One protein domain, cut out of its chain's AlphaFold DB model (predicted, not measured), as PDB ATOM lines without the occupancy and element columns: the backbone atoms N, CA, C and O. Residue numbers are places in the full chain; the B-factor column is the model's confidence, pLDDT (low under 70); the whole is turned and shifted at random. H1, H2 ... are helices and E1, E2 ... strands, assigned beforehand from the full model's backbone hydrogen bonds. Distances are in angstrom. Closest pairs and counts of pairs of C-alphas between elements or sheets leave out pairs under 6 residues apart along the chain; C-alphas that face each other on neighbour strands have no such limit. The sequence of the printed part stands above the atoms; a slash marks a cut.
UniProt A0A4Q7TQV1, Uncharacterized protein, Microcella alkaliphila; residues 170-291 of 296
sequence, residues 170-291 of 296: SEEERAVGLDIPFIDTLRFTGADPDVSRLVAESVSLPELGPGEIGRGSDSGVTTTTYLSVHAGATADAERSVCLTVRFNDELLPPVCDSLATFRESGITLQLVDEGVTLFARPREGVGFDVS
ATOM      1  N   SER A 170     249.953 185.617 217.934       80.31
ATOM      2  CA  SER A 170     250.093 185.253 219.348       80.31
ATOM      3  C   SER A 170     249.223 184.042 219.718       80.31
ATOM      4  O   SER A 170     248.309 183.657 218.988       80.31
ATOM      5  N   GLU A 171     249.469 183.426 220.880       82.38
ATOM      6  CA  GLU A 171     248.613 182.332 221.360       82.38
ATOM      7  C   GLU A 171     247.157 182.776 221.523       82.38
ATOM      8  O   GLU A 171     246.250 182.032 221.159       82.38
ATOM      9  N   GLU A 172     246.929 184.006 221.988       81.12
ATOM     10  CA  GLU A 172     245.595 184.588 222.123       81.12
ATOM     11  C   GLU A 172     244.931 184.829 220.760       81.12
ATOM     12  O   GLU A 172     243.742 184.561 220.593       81.12
ATOM     13  N   GLU A 173     245.690 185.289 219.765       78.75
ATOM     14  CA  GLU A 173     245.202 185.499 218.397       78.75
ATOM     15  C   GLU A 173     244.844 184.176 217.708       78.75
ATOM     16  O   GLU A 173     243.798 184.060 217.063       78.75
ATOM     17  N   ARG A 174     245.653 183.133 217.913       81.50
ATOM     18  CA  ARG A 174     245.321 181.777 217.458       81.50
ATOM     19  C   ARG A 174     244.130 181.203 218.222       81.50
ATOM     20  O   ARG A 174     243.302 180.530 217.621       81.50
ATOM     21  N   ALA A 175     243.975 181.481 219.514       80.56
ATOM     22  CA  ALA A 175     242.834 180.990 220.295       80.56
ATOM     23  C   ALA A 175     241.482 181.540 219.800       80.56
ATOM     24  O   ALA A 175     240.442 180.930 220.043       80.56
ATOM     25  N   VAL A 176     241.482 182.672 219.086       79.62
ATOM     26  CA  VAL A 176     240.281 183.216 218.428       79.62
ATOM     27  C   VAL A 176     240.210 182.900 216.928       79.62
ATOM     28  O   VAL A 176     239.276 183.338 216.258       79.62
ATOM     29  N   GLY A 177     241.165 182.129 216.402       77.38
ATOM     30  CA  GLY A 177     241.160 181.620 215.032       77.38
ATOM     31  C   GLY A 177     241.692 182.586 213.973       77.38
ATOM     32  O   GLY A 177     241.390 182.384 212.801       77.38
ATOM     33  N   LEU A 178     242.461 183.625 214.339       76.94
ATOM     34  CA  LEU A 178     243.015 184.582 213.357       76.94
ATOM     35  C   LEU A 178     243.992 183.946 212.365       76.94
ATOM     36  O   LEU A 178     244.175 184.453 211.265       76.94
ATOM     37  N   ASP A 179     244.599 182.833 212.754       72.50
ATOM     38  CA  ASP A 179     245.470 182.013 211.921       72.50
ATOM     39  C   ASP A 179     244.713 181.164 210.892       72.50
ATOM     40  O   ASP A 179     245.338 180.580 210.007       72.50
ATOM     41  N   ILE A 180     243.382 181.070 210.996       76.44
ATOM     42  CA  ILE A 180     242.547 180.285 210.088       76.44
ATOM     43  C   ILE A 180     242.052 181.194 208.952       76.44
ATOM     44  O   ILE A 180     241.212 182.065 209.199       76.44
ATOM     45  N   PRO A 181     242.476 180.974 207.690       72.69
ATOM     46  CA  PRO A 181     242.165 181.885 206.586       72.69
ATOM     47  C   PRO A 181     240.669 182.137 206.363       72.69
ATOM     48  O   PRO A 181     240.273 183.252 206.020       72.69
ATOM     49  N   PHE A 182     239.816 181.130 206.586       72.88
ATOM     50  CA  PHE A 182     238.367 181.312 206.484       72.88
ATOM     51  C   PHE A 182     237.831 182.307 207.505       72.88
ATOM     52  O   PHE A 182     237.015 183.151 207.152       72.88
ATOM     53  N   ILE A 183     238.305 182.244 208.749       78.62
ATOM     54  CA  ILE A 183     237.859 183.143 209.815       78.62
ATOM     55  C   ILE A 183     238.335 184.565 209.531       78.62
ATOM     56  O   ILE A 183     237.557 185.502 209.690       78.62
ATOM     57  N   ASP A 184     239.565 184.740 209.048       73.19
ATOM     58  CA  ASP A 184     240.035 186.061 208.626       73.19
ATOM     59  C   ASP A 184     239.176 186.627 207.479       73.19
ATOM     60  O   ASP A 184     238.715 187.766 207.536       73.19
ATOM     61  N   THR A 185     238.833 185.786 206.498       69.19
ATOM     62  CA  THR A 185     237.984 186.159 205.353       69.19
ATOM     63  C   THR A 185     236.589 186.628 205.781       69.19
ATOM     64  O   THR A 185     236.066 187.590 205.211       69.19
ATOM     65  N   LEU A 186     236.000 186.036 206.829       78.81
ATOM     66  CA  LEU A 186     234.678 186.433 207.338       78.81
ATOM     67  C   LEU A 186     234.606 187.894 207.808       78.81
ATOM     68  O   LEU A 186     233.518 188.470 207.865       78.81
ATOM     69  N   ARG A 187     235.747 188.525 208.112       72.62
ATOM     70  CA  ARG A 187     235.818 189.957 208.451       72.62
ATOM     71  C   ARG A 187     235.494 190.858 207.260       72.62
ATOM     72  O   ARG A 187     235.143 192.019 207.461       72.62
ATOM     73  N   PHE A 188     235.603 190.334 206.040       67.56
ATOM     74  CA  PHE A 188     235.518 191.102 204.798       67.56
ATOM     75  C   PHE A 188     234.326 190.722 203.914       67.56
ATOM     76  O   PHE A 188     233.902 191.538 203.099       67.56
ATOM     77  N   THR A 189     233.758 189.523 204.065       70.69
ATOM     78  CA  THR A 189     232.698 189.011 203.171       70.69
ATOM     79  C   THR A 189     231.319 189.633 203.395       70.69
ATOM     80  O   THR A 189     230.441 189.477 202.553       70.69
ATOM     81  N   GLY A 190     231.116 190.354 204.504       70.31
ATOM     82  CA  GLY A 190     229.790 190.827 204.911       70.31
ATOM     83  C   GLY A 190     228.862 189.671 205.311       70.31
ATOM     84  O   GLY A 190     229.141 188.506 205.024       70.31
ATOM     85  N   ALA A 191     227.775 189.987 206.017       80.50
ATOM     86  CA  ALA A 191     226.803 188.993 206.466       80.50
ATOM     87  C   ALA A 191     225.510 189.074 205.642       80.50
ATOM     88  O   ALA A 191     224.939 190.156 205.494       80.50
ATOM     89  N   ASP A 192     225.038 187.937 205.121       82.50
ATOM     90  CA  ASP A 192     223.716 187.836 204.485       82.50
ATOM     91  C   ASP A 192     222.633 187.913 205.590       82.50
ATOM     92  O   ASP A 192     222.682 187.112 206.532       82.50
ATOM     93  N   PRO A 193     221.674 188.862 205.537       86.88
ATOM     94  CA  PRO A 193     220.673 189.040 206.591       86.88
ATOM     95  C   PRO A 193     219.764 187.827 206.816       86.88
ATOM     96  O   PRO A 193     219.411 187.537 207.962       86.88
ATOM     97  N   ASP A 194     219.396 187.109 205.754       88.44
ATOM     98  CA  ASP A 194     218.526 185.935 205.859       88.44
ATOM     99  C   ASP A 194     219.275 184.763 206.485       88.44
ATOM    100  O   ASP A 194     218.739 184.070 207.354       88.44
ATOM    101  N   VAL A 195     220.547 184.596 206.114       90.62
ATOM    102  CA  VAL A 195     221.417 183.584 206.727       90.62
ATOM    103  C   VAL A 195     221.692 183.920 208.186       90.62
ATOM    104  O   VAL A 195     221.583 183.054 209.051       90.62
ATOM    105  N   SER A 196     221.974 185.189 208.481       90.44
ATOM    106  CA  SER A 196     222.218 185.672 209.845       90.44
ATOM    107  C   SER A 196     221.029 185.395 210.756       90.44
ATOM    108  O   SER A 196     221.210 184.953 211.889       90.44
ATOM    109  N   ARG A 197     219.808 185.612 210.253       91.56
ATOM    110  CA  ARG A 197     218.575 185.337 210.992       91.56
ATOM    111  C   ARG A 197     218.411 183.846 211.277       91.56
ATOM    112  O   ARG A 197     218.225 183.494 212.437       91.56
ATOM    113  N   LEU A 198     218.536 182.978 210.269       92.19
ATOM    114  CA  LEU A 198     218.408 181.528 210.476       92.19
ATOM    115  C   LEU A 198     219.452 181.000 211.470       92.19
ATOM    116  O   LEU A 198     219.132 180.220 212.370       92.19
ATOM    117  N   VAL A 199     220.704 181.426 211.311       91.31
ATOM    118  CA  VAL A 199     221.817 181.015 212.175       91.31
ATOM    119  C   VAL A 199     221.583 181.473 213.618       91.31
ATOM    120  O   VAL A 199     221.766 180.683 214.545       91.31
ATOM    121  N   ALA A 200     221.108 182.705 213.818       91.19
ATOM    122  CA  ALA A 200     220.779 183.223 215.143       91.19
ATOM    123  C   ALA A 200     219.594 182.498 215.800       91.19
ATOM    124  O   ALA A 200     219.608 182.299 217.014       91.19
ATOM    125  N   GLU A 201     218.593 182.087 215.016       92.31
ATOM    126  CA  GLU A 201     217.450 181.292 215.486       92.31
ATOM    127  C   GLU A 201     217.855 179.857 215.869       92.31
ATOM    128  O   GLU A 201     217.265 179.277 216.780       92.31
ATOM    129  N   SER A 202     218.864 179.291 215.198       88.75
ATOM    130  CA  SER A 202     219.275 177.889 215.372       88.75
ATOM    131  C   SER A 202     220.365 177.686 216.428       88.75
ATOM    132  O   SER A 202     220.410 176.636 217.066       88.75
ATOM    133  N   VAL A 203     221.266 178.660 216.592       89.56
ATOM    134  CA  VAL A 203     222.473 178.533 217.425       89.56
ATOM    135  C   VAL A 203     222.561 179.693 218.413       89.56
ATOM    136  O   VAL A 203     222.259 179.541 219.595       89.56
ATOM    137  N   SER A 204     223.006 180.851 217.932       89.19
ATOM    138  CA  SER A 204     223.166 182.096 218.681       89.19
ATOM    139  C   SER A 204     223.575 183.205 217.714       89.19
ATOM    140  O   SER A 204     223.912 182.941 216.558       89.19
ATOM    141  N   LEU A 205     223.579 184.456 218.175       89.38
ATOM    142  CA  LEU A 205     224.153 185.539 217.383       89.38
ATOM    143  C   LEU A 205     225.650 185.270 217.133       89.38
ATOM    144  O   LEU A 205     226.388 185.042 218.096       89.38
ATOM    145  N   PRO A 206     226.102 185.295 215.870       89.44
ATOM    146  CA  PRO A 206     227.506 185.103 215.539       89.44
ATOM    147  C   PRO A 206     228.346 186.298 216.013       89.44
ATOM    148  O   PRO A 206     227.924 187.452 215.914       89.44
ATOM    149  N   GLU A 207     229.563 186.028 216.492       88.44
ATOM    150  CA  GLU A 207     230.593 187.060 216.694       88.44
ATOM    151  C   GLU A 207     231.183 187.510 215.349       88.44
ATOM    152  O   GLU A 207     231.616 188.655 215.208       88.44
ATOM    153  N   LEU A 208     231.203 186.604 214.363       88.94
ATOM    154  CA  LEU A 208     231.734 186.842 213.026       88.94
ATOM    155  C   LEU A 208     230.954 186.037 211.972       88.94
ATOM    156  O   LEU A 208     230.674 184.855 212.172       88.94
ATOM    157  N   GLY A 209     230.633 186.658 210.834       88.12
ATOM    158  CA  GLY A 209     229.776 186.059 209.799       88.12
ATOM    159  C   GLY A 209     228.277 186.085 210.160       88.12
ATOM    160  O   GLY A 209     227.880 186.887 211.006       88.12
ATOM    161  N   PRO A 210     227.430 185.236 209.539       90.25
ATOM    162  CA  PRO A 210     227.749 184.259 208.498       90.25
ATOM    163  C   PRO A 210     228.164 184.917 207.181       90.25
ATOM    164  O   PRO A 210     227.407 185.692 206.603       90.25
ATOM    165  N   GLY A 211     229.364 184.590 206.707       87.38
ATOM    166  CA  GLY A 211     229.904 185.073 205.436       87.38
ATOM    167  C   GLY A 211     229.937 183.970 204.386       87.38
ATOM    168  O   GLY A 211     230.147 182.806 204.722       87.38
ATOM    169  N   GLU A 212     229.717 184.331 203.122       86.19
ATOM    170  CA  GLU A 212     229.834 183.401 201.993       86.19
ATOM    171  C   GLU A 212     231.295 182.956 201.832       86.19
ATOM    172  O   GLU A 212     232.184 183.785 201.648       86.19
ATOM    173  N   ILE A 213     231.533 181.644 201.890       78.25
ATOM    174  CA  ILE A 213     232.865 181.025 201.754       78.25
ATOM    175  C   ILE A 213     232.976 180.122 200.521       78.25
ATOM    176  O   ILE A 213     234.039 179.588 200.217       78.25
ATOM    177  N   GLY A 214     231.890 179.932 199.781       76.44
ATOM    178  CA  GLY A 214     231.934 179.165 198.548       76.44
ATOM    179  C   GLY A 214     230.608 179.180 197.819       76.44
ATOM    180  O   GLY A 214     229.546 179.153 198.438       76.44
ATOM    181  N   ARG A 215     230.677 179.172 196.492       81.19
ATOM    182  CA  ARG A 215     229.528 178.940 195.625       81.19
ATOM    183  C   ARG A 215     229.889 177.872 194.608       81.19
ATOM    184  O   ARG A 215     230.967 177.901 194.025       81.19
ATOM    185  N   GLY A 216     228.965 176.949 194.413       72.25
ATOM    186  CA  GLY A 216     229.066 175.849 193.477       72.25
ATOM    187  C   GLY A 216     227.821 175.778 192.610       72.25
ATOM    188  O   GLY A 216     226.722 176.126 193.049       72.25
ATOM    189  N   SER A 217     228.003 175.344 191.370       73.56
ATOM    190  CA  SER A 217     226.899 175.000 190.485       73.56
ATOM    191  C   SER A 217     227.296 173.815 189.623       73.56
ATOM    192  O   SER A 217     228.271 173.918 188.877       73.56
ATOM    193  N   ASP A 218     226.546 172.723 189.700       69.00
ATOM    194  CA  ASP A 218     226.726 171.565 188.826       69.00
ATOM    195  C   ASP A 218     225.377 170.892 188.567       69.00
ATOM    196  O   ASP A 218     224.546 170.777 189.461       69.00
ATOM    197  N   SER A 219     225.148 170.462 187.325       73.25
ATOM    198  CA  SER A 219     224.013 169.613 186.941       73.25
ATOM    199  C   SER A 219     222.632 170.136 187.381       73.25
ATOM    200  O   SER A 219     221.724 169.364 187.675       73.25
ATOM    201  N   GLY A 220     222.457 171.464 187.402       74.19
ATOM    202  CA  GLY A 220     221.215 172.132 187.814       74.19
ATOM    203  C   GLY A 220     221.069 172.349 189.325       74.19
ATOM    204  O   GLY A 220     220.081 172.942 189.744       74.19
ATOM    205  N   VAL A 221     222.049 171.918 190.120       78.25
ATOM    206  CA  VAL A 221     222.157 172.191 191.553       78.25
ATOM    207  C   VAL A 221     222.986 173.450 191.767       78.25
ATOM    208  O   VAL A 221     224.077 173.579 191.209       78.25
ATOM    209  N   THR A 222     222.495 174.370 192.594       82.81
ATOM    210  CA  THR A 222     223.251 175.524 193.089       82.81
ATOM    211  C   THR A 222     223.448 175.414 194.595       82.81
ATOM    212  O   THR A 222     222.516 175.164 195.358       82.81
ATOM    213  N   THR A 223     224.685 175.615 195.038       84.69
ATOM    214  CA  THR A 223     225.043 175.613 196.459       84.69
ATOM    215  C   THR A 223     225.780 176.894 196.797       84.69
ATOM    216  O   THR A 223     226.771 177.215 196.147       84.69
ATOM    217  N   THR A 224     225.348 177.610 197.827       87.19
ATOM    218  CA  THR A 224     226.135 178.692 198.437       87.19
ATOM    219  C   THR A 224     226.403 178.333 199.889       87.19
ATOM    220  O   THR A 224     225.470 178.092 200.648       87.19
ATOM    221  N   THR A 225     227.673 178.251 200.265       87.50
ATOM    222  CA  THR A 225     228.137 177.816 201.583       87.50
ATOM    223  C   THR A 225     228.532 179.028 202.411       87.50
ATOM    224  O   THR A 225     229.238 179.913 201.921       87.50
ATOM    225  N   TYR A 226     228.112 179.048 203.672       90.56
ATOM    226  CA  TYR A 226     228.376 180.130 204.610       90.56
ATOM    227  C   TYR A 226     229.017 179.594 205.888       90.56
ATOM    228  O   TYR A 226     228.632 178.534 206.384       90.56
ATOM    229  N   LEU A 227     229.960 180.357 206.436       91.12
ATOM    230  CA  LEU A 227     230.623 180.055 207.702       91.12
ATOM    231  C   LEU A 227     230.349 181.166 208.714       91.12
ATOM    232  O   LEU A 227     230.391 182.345 208.362       91.12
ATOM    233  N   SER A 228     230.115 180.806 209.969       92.50
ATOM    234  CA  SER A 228     230.020 181.747 211.088       92.50
ATOM    235  C   SER A 228     230.821 181.268 212.292       92.50
ATOM    236  O   SER A 228     231.028 180.071 212.484       92.50
ATOM    237  N   VAL A 229     231.265 182.214 213.118       92.25
ATOM    238  CA  VAL A 229     231.931 181.951 214.398       92.25
ATOM    239  C   VAL A 229     231.058 182.489 215.520       92.25
ATOM    240  O   VAL A 229     230.577 183.621 215.457       92.25
ATOM    241  N   HIS A 230     230.867 181.680 216.554       92.56
ATOM    242  CA  HIS A 230     230.000 181.968 217.685       92.56
ATOM    243  C   HIS A 230     230.796 181.959 218.984       92.56
ATOM    244  O   HIS A 230     231.695 181.137 219.182       92.56
ATOM    245  N   ALA A 231     230.427 182.869 219.885       88.50
ATOM    246  CA  ALA A 231     230.939 182.869 221.244       88.50
ATOM    247  C   ALA A 231     230.627 181.530 221.923       88.50
ATOM    248  O   ALA A 231     229.554 180.950 221.718       88.50
ATOM    249  N   GLY A 232     231.541 181.073 222.778       82.00
ATOM    250  CA  GLY A 232     231.248 179.971 223.682       82.00
ATOM    251  C   GLY A 232     230.071 180.314 224.602       82.00
ATOM    252  O   GLY A 232     229.805 181.479 224.903       82.00
ATOM    253  N   ALA A 233     229.364 179.289 225.087       78.25
ATOM    254  CA  ALA A 233     228.230 179.471 226.002       78.25
ATOM    255  C   ALA A 233     228.611 180.200 227.312       78.25
ATOM    256  O   ALA A 233     227.748 180.748 227.999       78.25
ATOM    257  N   THR A 234     229.899 180.209 227.657       79.94
ATOM    258  CA  THR A 234     230.504 180.974 228.753       79.94
ATOM    259  C   THR A 234     231.779 181.667 228.261       79.94
ATOM    260  O   THR A 234     232.300 181.329 227.203       79.94
ATOM    261  N   ALA A 235     232.311 182.615 229.041       72.69
ATOM    262  CA  ALA A 235     233.545 183.331 228.695       72.69
ATOM    263  C   ALA A 235     234.772 182.410 228.533       72.69
ATOM    264  O   ALA A 235     235.683 182.741 227.778       72.69
ATOM    265  N   ASP A 236     234.765 181.263 229.215       75.12
ATOM    266  CA  ASP A 236     235.830 180.255 229.163       75.12
ATOM    267  C   ASP A 236     235.508 179.105 228.194       75.12
ATOM    268  O   ASP A 236     236.338 178.221 227.980       75.12
ATOM    269  N   ALA A 237     234.288 179.068 227.644       80.56
ATOM    270  CA  ALA A 237     233.902 178.046 226.686       80.56
ATOM    271  C   ALA A 237     234.536 178.335 225.327       80.56
ATOM    272  O   ALA A 237     234.622 179.479 224.872       80.56
ATOM    273  N   GLU A 238     234.948 177.263 224.665       85.19
ATOM    274  CA  GLU A 238     235.507 177.342 223.328       85.19
ATOM    275  C   GLU A 238     234.485 177.924 222.341       85.19
ATOM    276  O   GLU A 238     233.283 177.656 222.432       85.19
ATOM    277  N   ARG A 239     234.974 178.723 221.387       90.69
ATOM    278  CA  ARG A 239     234.160 179.202 220.268       90.69
ATOM    279  C   ARG A 239     233.716 178.031 219.408       90.69
ATOM    280  O   ARG A 239     234.477 177.082 219.207       90.69
ATOM    281  N   SER A 240     232.521 178.142 218.845       92.62
ATOM    282  CA  SER A 240     232.056 177.221 217.815       92.62
ATOM    283  C   SER A 240     232.125 177.862 216.436       92.62
ATOM    284  O   SER A 240     231.918 179.066 216.265       92.62
ATOM    285  N   VAL A 241     232.434 177.039 215.444       92.94
ATOM    286  CA  VAL A 241     232.386 177.380 214.027       92.94
ATOM    287  C   VAL A 241     231.214 176.623 213.429       92.94
ATOM    288  O   VAL A 241     231.090 175.418 213.636       92.94
ATOM    289  N   CYS A 242     230.344 177.324 212.715       93.69
ATOM    290  CA  CYS A 242     229.139 176.761 212.126       93.69
ATOM    291  C   CYS A 242     229.174 176.890 210.605       93.69
ATOM    292  O   CYS A 242     229.513 177.944 210.066       93.69
ATOM    293  N   LEU A 243     228.792 175.814 209.925       92.75
ATOM    294  CA  LEU A 243     228.641 175.717 208.481       92.75
ATOM    295  C   LEU A 243     227.152 175.621 208.141       92.75
ATOM    296  O   LEU A 243     226.465 174.724 208.625       92.75
ATOM    297  N   THR A 244     226.657 176.509 207.287       92.19
ATOM    298  CA  THR A 244     225.307 176.425 206.704       92.19
ATOM    299  C   THR A 244     225.393 176.540 205.186       92.19
ATOM    300  O   THR A 244     226.382 177.030 204.636       92.19
ATOM    301  N   VAL A 245     224.369 176.058 204.490       91.06
ATOM    302  CA  VAL A 245     224.310 176.061 203.032       91.06
ATOM    303  C   VAL A 245     222.936 176.510 202.556       91.06
ATOM    304  O   VAL A 245     221.910 176.143 203.128       91.06
ATOM    305  N   ARG A 246     222.931 177.289 201.476       91.12
ATOM    306  CA  ARG A 246     221.769 177.512 200.621       91.12
ATOM    307  C   ARG A 246     221.851 176.551 199.439       91.12
ATOM    308  O   ARG A 246     222.754 176.694 198.614       91.12
ATOM    309  N   PHE A 247     220.949 175.582 199.384       88.69
ATOM    310  CA  PHE A 247     220.839 174.558 198.350       88.69
ATOM    311  C   PHE A 247     219.598 174.834 197.497       88.69
ATOM    312  O   PHE A 247     218.490 174.784 198.019       88.69
ATOM    313  N   ASN A 248     219.762 175.155 196.209       86.31
ATOM    314  CA  ASN A 248     218.654 175.495 195.299       86.31
ATOM    315  C   ASN A 248     217.648 176.493 195.912       86.31
ATOM    316  O   ASN A 248     216.441 176.271 195.887       86.31
ATOM    317  N   ASP A 249     218.170 177.575 196.494       84.88
ATOM    318  CA  ASP A 249     217.433 178.630 197.214       84.88
ATOM    319  C   ASP A 249     216.841 178.252 198.587       84.88
ATOM    320  O   ASP A 249     216.375 179.137 199.308       84.88
ATOM    321  N   GLU A 250     216.944 176.997 199.024       89.44
ATOM    322  CA  GLU A 250     216.571 176.573 200.376       89.44
ATOM    323  C   GLU A 250     217.756 176.688 201.339       89.44
ATOM    324  O   GLU A 250     218.840 176.167 201.085       89.44
ATOM    325  N   LEU A 251     217.563 177.379 202.463       91.06
ATOM    326  CA  LEU A 251     218.597 177.532 203.481       91.06
ATOM    327  C   LEU A 251     218.459 176.447 204.554       91.06
ATOM    328  O   LEU A 251     217.412 176.327 205.187       91.06
ATOM    329  N   LEU A 252     219.533 175.689 204.776       90.62
ATOM    330  CA  LEU A 252     219.538 174.550 205.690       90.62
ATOM    331  C   LEU A 252     220.092 174.915 207.078       90.62
ATOM    332  O   LEU A 252     220.950 175.799 207.186       90.62
ATOM    333  N   PRO A 253     219.651 174.231 208.153       90.50
ATOM    334  CA  PRO A 253     220.170 174.465 209.496       90.50
ATOM    335  C   PRO A 253     221.698 174.308 209.570       90.50
ATOM    336  O   PRO A 253     222.261 173.447 208.889       90.50
ATOM    337  N   PRO A 254     222.384 175.120 210.393       92.00
ATOM    338  CA  PRO A 254     223.830 175.036 210.533       92.00
ATOM    339  C   PRO A 254     224.272 173.756 211.254       92.00
ATOM    340  O   PRO A 254     223.633 173.309 212.208       92.00
ATOM    341  N   VAL A 255     225.425 173.224 210.851       92.81
ATOM    342  CA  VAL A 255     226.190 172.218 211.603       92.81
ATOM    343  C   VAL A 255     227.397 172.902 212.220       92.81
ATOM    344  O   VAL A 255     228.123 173.611 211.526       92.81
ATOM    345  N   CYS A 256     227.598 172.704 213.519       93.38
ATOM    346  CA  CYS A 256     228.628 173.399 214.276       93.38
ATOM    347  C   CYS A 256     229.598 172.424 214.933       93.38
ATOM    348  O   CYS A 256     229.175 171.410 215.483       93.38
ATOM    349  N   ASP A 257     230.868 172.811 214.956       93.94
ATOM    350  CA  ASP A 257     231.940 172.151 215.698       93.94
ATOM    351  C   ASP A 257     232.721 173.176 216.524       93.94
ATOM    352  O   ASP A 257     232.538 174.388 216.375       93.94
ATOM    353  N   SER A 258     233.588 172.707 217.421       91.81
ATOM    354  CA  SER A 258     234.498 173.606 218.132       91.81
ATOM    355  C   SER A 258     235.556 174.183 217.187       91.81
ATOM    356  O   SER A 258     235.871 173.604 216.143       91.81
ATOM    357  N   LEU A 259     236.121 175.336 217.544       90.31
ATOM    358  CA  LEU A 259     237.174 175.979 216.761       90.31
ATOM    359  C   LEU A 259     238.413 175.081 216.586       90.31
ATOM    360  O   LEU A 259     238.992 175.056 215.499       90.31
ATOM    361  N   ALA A 260     238.803 174.326 217.613       87.50
ATOM    362  CA  ALA A 260     239.894 173.358 217.563       87.50
ATOM    363  C   ALA A 260     239.578 172.206 216.604       87.50
ATOM    364  O   ALA A 260     240.404 171.891 215.749       87.50
ATOM    365  N   THR A 261     238.369 171.641 216.665       90.25
ATOM    366  CA  THR A 261     237.944 170.599 215.715       90.25
ATOM    367  C   THR A 261     237.931 171.138 214.287       90.25
ATOM    368  O   THR A 261     238.492 170.521 213.381       90.25
ATOM    369  N   PHE A 262     237.369 172.330 214.067       89.75
ATOM    370  CA  PHE A 262     237.372 172.961 212.749       89.75
ATOM    371  C   PHE A 262     238.796 173.176 212.227       89.75
ATOM    372  O   PHE A 262     239.063 172.897 211.061       89.75
ATOM    373  N   ARG A 263     239.724 173.622 213.081       85.44
ATOM    374  CA  ARG A 263     241.139 173.814 212.738       85.44
ATOM    375  C   ARG A 263     241.809 172.528 212.264       85.44
ATOM    376  O   ARG A 263     242.591 172.573 211.315       85.44
ATOM    377  N   GLU A 264     241.546 171.416 212.939       84.19
ATOM    378  CA  GLU A 264     242.196 170.136 212.659       84.19
ATOM    379  C   GLU A 264     241.578 169.409 211.462       84.19
ATOM    380  O   GLU A 264     242.312 168.930 210.597       84.19
ATOM    381  N   SER A 265     240.246 169.335 211.394       82.75
ATOM    382  CA  SER A 265     239.530 168.473 210.442       82.75
ATOM    383  C   SER A 265     238.522 169.190 209.542       82.75
ATOM    384  O   SER A 265     238.013 168.586 208.597       82.75
ATOM    385  N   GLY A 266     238.228 170.465 209.798       87.38
ATOM    386  CA  GLY A 266     237.128 171.173 209.144       87.38
ATOM    387  C   GLY A 266     235.748 170.665 209.571       87.38
ATOM    388  O   GLY A 266     235.625 169.885 210.513       87.38
ATOM    389  N   ILE A 267     234.710 171.109 208.856       89.50
ATOM    390  CA  ILE A 267     233.314 170.673 209.026       89.50
ATOM    391  C   ILE A 267     232.836 170.020 207.730       89.50
ATOM    392  O   ILE A 267     233.122 170.510 206.635       89.50
ATOM    393  N   THR A 268     232.096 168.918 207.853       85.94
ATOM    394  CA  THR A 268     231.445 168.227 206.731       85.94
ATOM    395  C   THR A 268     229.940 168.156 206.976       85.94
ATOM    396  O   THR A 268     229.502 167.697 208.028       85.94
ATOM    397  N   LEU A 269     229.150 168.583 205.995       83.50
ATOM    398  CA  LEU A 269     227.692 168.531 205.992       83.50
ATOM    399  C   LEU A 269     227.230 167.530 204.928       83.50
ATOM    400  O   LEU A 269     227.500 167.710 203.743       83.50
ATOM    401  N   GLN A 270     226.516 166.484 205.343       82.62
ATOM    402  CA  GLN A 270     225.919 165.508 204.426       82.62
ATOM    403  C   GLN A 270     224.429 165.795 204.231       82.62
ATOM    404  O   GLN A 270     223.645 165.726 205.176       82.62
ATOM    405  N   LEU A 271     224.037 166.068 202.989       77.25
ATOM    406  CA  LEU A 271     222.650 166.194 202.550       77.25
ATOM    407  C   LEU A 271     222.194 164.839 202.011       77.25
ATOM    408  O   LEU A 271     222.225 164.583 200.808       77.25
ATOM    409  N   VAL A 272     221.831 163.944 202.934       69.75
ATOM    410  CA  VAL A 272     221.542 162.525 202.648       69.75
ATOM    411  C   VAL A 272     220.454 162.357 201.584       69.75
ATOM    412  O   VAL A 272     220.606 161.526 200.690       69.75
ATOM    413  N   ASP A 273     219.396 163.168 201.634       69.50
ATOM    414  CA  ASP A 273     218.277 163.076 200.687       69.50
ATOM    415  C   ASP A 273     218.670 163.478 199.254       69.50
ATOM    416  O   ASP A 273     218.121 162.950 198.280       69.50
ATOM    417  N   GLU A 274     219.687 164.332 199.124       66.94
ATOM    418  CA  GLU A 274     220.175 164.893 197.859       66.94
ATOM    419  C   GLU A 274     221.449 164.202 197.346       66.94
ATOM    420  O   GLU A 274     221.886 164.455 196.225       66.94
ATOM    421  N   GLY A 275     222.059 163.313 198.138       72.06
ATOM    422  CA  GLY A 275     223.330 162.672 197.789       72.06
ATOM    423  C   GLY A 275     224.506 163.652 197.710       72.06
ATOM    424  O   GLY A 275     225.502 163.355 197.050       72.06
ATOM    425  N   VAL A 276     224.404 164.815 198.360       72.25
ATOM    426  CA  VAL A 276     225.419 165.876 198.311       72.25
ATOM    427  C   VAL A 276     226.197 165.931 199.620       72.25
ATOM    428  O   VAL A 276     225.616 165.983 200.700       72.25
ATOM    429  N   THR A 277     227.523 165.954 199.534       80.19
ATOM    430  CA  THR A 277     228.421 166.188 200.671       80.19
ATOM    431  C   THR A 277     229.115 167.523 200.487       80.19
ATOM    432  O   THR A 277     229.827 167.718 199.512       80.19
ATOM    433  N   LEU A 278     228.931 168.437 201.431       77.81
ATOM    434  CA  LEU A 278     229.604 169.729 201.485       77.81
ATOM    435  C   LEU A 278     230.690 169.684 202.553       77.81
ATOM    436  O   LEU A 278     230.497 169.085 203.610       77.81
ATOM    437  N   PHE A 279     231.816 170.340 202.314       81.25
ATOM    438  CA  PHE A 279     232.875 170.449 203.308       81.25
ATOM    439  C   PHE A 279     233.508 171.837 203.305       81.25
ATOM    440  O   PHE A 279     233.640 172.477 202.264       81.25
ATOM    441  N   ALA A 280     233.928 172.280 204.487       80.06
ATOM    442  CA  ALA A 280     234.777 173.446 204.687       80.06
ATOM    443  C   ALA A 280     235.975 173.020 205.537       80.06
ATOM    444  O   ALA A 280     235.827 172.709 206.720       80.06
ATOM    445  N   ARG A 281     237.159 172.970 204.928       80.38
ATOM    446  CA  ARG A 281     238.395 172.482 205.550       80.38
ATOM    447  C   ARG A 281     239.471 173.558 205.475       80.38
ATOM    448  O   ARG A 281     239.863 173.909 204.364       80.38
ATOM    449  N   PRO A 282     240.006 174.053 206.608       69.19
ATOM    450  CA  PRO A 282     240.975 175.154 206.623       69.19
ATOM    451  C   PRO A 282     242.177 175.013 205.684       69.19
ATOM    452  O   PRO A 282     242.723 176.025 205.262       69.19
ATOM    453  N   ARG A 283     242.581 173.773 205.380       65.12
ATOM    454  CA  ARG A 283     243.726 173.433 204.522       65.12
ATOM    455  C   ARG A 283     243.362 172.785 203.189       65.12
ATOM    456  O   ARG A 283     244.248 172.345 202.483       65.12
ATOM    457  N   GLU A 284     242.085 172.572 202.903       61.25
ATOM    458  CA  GLU A 284     241.686 171.913 201.647       61.25
ATOM    459  C   GLU A 284     240.664 172.740 200.871       61.25
ATOM    460  O   GLU A 284     240.311 172.380 199.756       61.25
ATOM    461  N   GLY A 285     240.205 173.858 201.439       65.31
ATOM    462  CA  GLY A 285     239.222 174.729 200.822       65.31
ATOM    463  C   GLY A 285     237.782 174.378 201.199       65.31
ATOM    464  O   GLY A 285     237.499 173.653 202.157       65.31
ATOM    465  N   VAL A 286     236.851 174.963 200.449       64.31
ATOM    466  CA  VAL A 286     235.422 174.625 200.493       64.31
ATOM    467  C   VAL A 286     235.124 173.782 199.272       64.31
ATOM    468  O   VAL A 286     235.672 174.062 198.213       64.31
ATOM    469  N   GLY A 287     234.278 172.771 199.380       62.53
ATOM    470  CA  GLY A 287     233.880 171.981 198.224       62.53
ATOM    471  C   GLY A 287     232.551 171.283 198.436       62.53
ATOM    472  O   GLY A 287     232.021 171.232 199.549       62.53
ATOM    473  N   PHE A 288     232.013 170.755 197.343       65.69
ATOM    474  CA  PHE A 288     230.860 169.872 197.369       65.69
ATOM    475  C   PHE A 288     231.100 168.690 196.431       65.69
ATOM    476  O   PHE A 288     231.703 168.843 195.371       65.69
ATOM    477  N   ASP A 289     230.645 167.518 196.847       64.69
ATOM    478  CA  ASP A 289     230.661 166.286 196.073       64.69
ATOM    479  C   ASP A 289     229.219 165.800 195.923       64.69
ATOM    480  O   ASP A 289     228.468 165.749 196.901       64.69
ATOM    481  N   VAL A 290     228.824 165.470 194.696       59.91
ATOM    482  CA  VAL A 290     227.524 164.873 194.396       59.91
ATOM    483  C   VAL A 290     227.770 163.393 194.157       59.91
ATOM    484  O   VAL A 290     228.152 162.968 193.066       59.91
ATOM    485  N   SER A 291     227.525 162.585 195.183       61.38
ATOM    486  CA  SER A 291     227.497 161.141 194.996       61.38
ATOM    487  C   SER A 291     226.334 160.802 194.064       61.38
ATOM    488  O   SER A 291     225.173 161.084 194.364       61.38
TER     489      SER A 291
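AT A GLANCE: This is residues 170 to 291 of the 296 residues of an uncharacterized protein of Microcella alkaliphila (UniProt A0A4Q7TQV1). Two antiparallel sheets lie face to face as a sandwich, a twisted one of four strands, E1 to E4, and a smaller one of three, E5 to E7, their strands crossed at 38 degrees. H3 covers the face of the larger sheet turned away from the smaller one, H2 and H4 are on its other face, and H1 lies at one end of the longest axis. The printed part has 122 residues with four named helices and seven named strands, in the order H1 H2 H3 E1 E2 E3 E4 H4 E5 E6 E7; the class is mixed, helices and strands. The sheets run E1 E2 E3 E4 and E5 E6 E7. The whole is compact, with a radius of gyration of the C-alphas of 13.9 A, and elongated, spanning 44 by 29 by 25 A.

HOW THE PARTS SIT: H1, residues 171 to 175, is apart from H2, residues 181 to 186. E1, residues 206 to 218, E2, 221 to 230, E3, 240 to 247, and E4, 255 to 258, form a meander, each strand the antiparallel neighbour of the one before. N 216 and O 223, N 226 and O 244, and N 243 and O 255 are within hydrogen-bond range, each 2.8 A apart. H2 touches E1, the closest C-alphas being those of Leu 186 and Gly 211, 5.3 A apart. H3, residues 193 to 202, is on the opposite face from H2, at a height over the sheet of 9.0 A; its closest C-alpha pair with E1 is Ser 196 and Pro 210, 5.9 A. H4, residues 259 to 265, is on the same face as H2, over E4, at a height of 8.2 A. E5, residues 267 to 271, E6, 276 to 281, and E7, 285 to 290, form a second meander, with N 269 and O 278, and N 277 and O 289, each 2.8 A apart. E7 touches E1, the closest C-alphas being those of Gly 214 and Val 286, 6.0 A apart. In H1, H2, H3 and H4 every O i to N i+4 pair is within hydrogen-bond range.

IN THESE COORDINATES: H1 begins at C-alpha 171, (248.613, 182.332, 221.360). H3 is 14.3 A long, E1 30.0 A, E2 29.0 A and E3 22.6 A. E7, 16.6 A long, ends at C-alpha 290, (227.524, 164.873, 194.396).

THE WHOLE: The two C-alphas farthest apart, those of Ser 219 and Asp 236, are 45.1 A apart. The printed part has no cut, and no link is long. The mean pLDDT of the printed part is 81.9; residues 185, 188, 218, 272 to 274 and 282 to 291 are under 70.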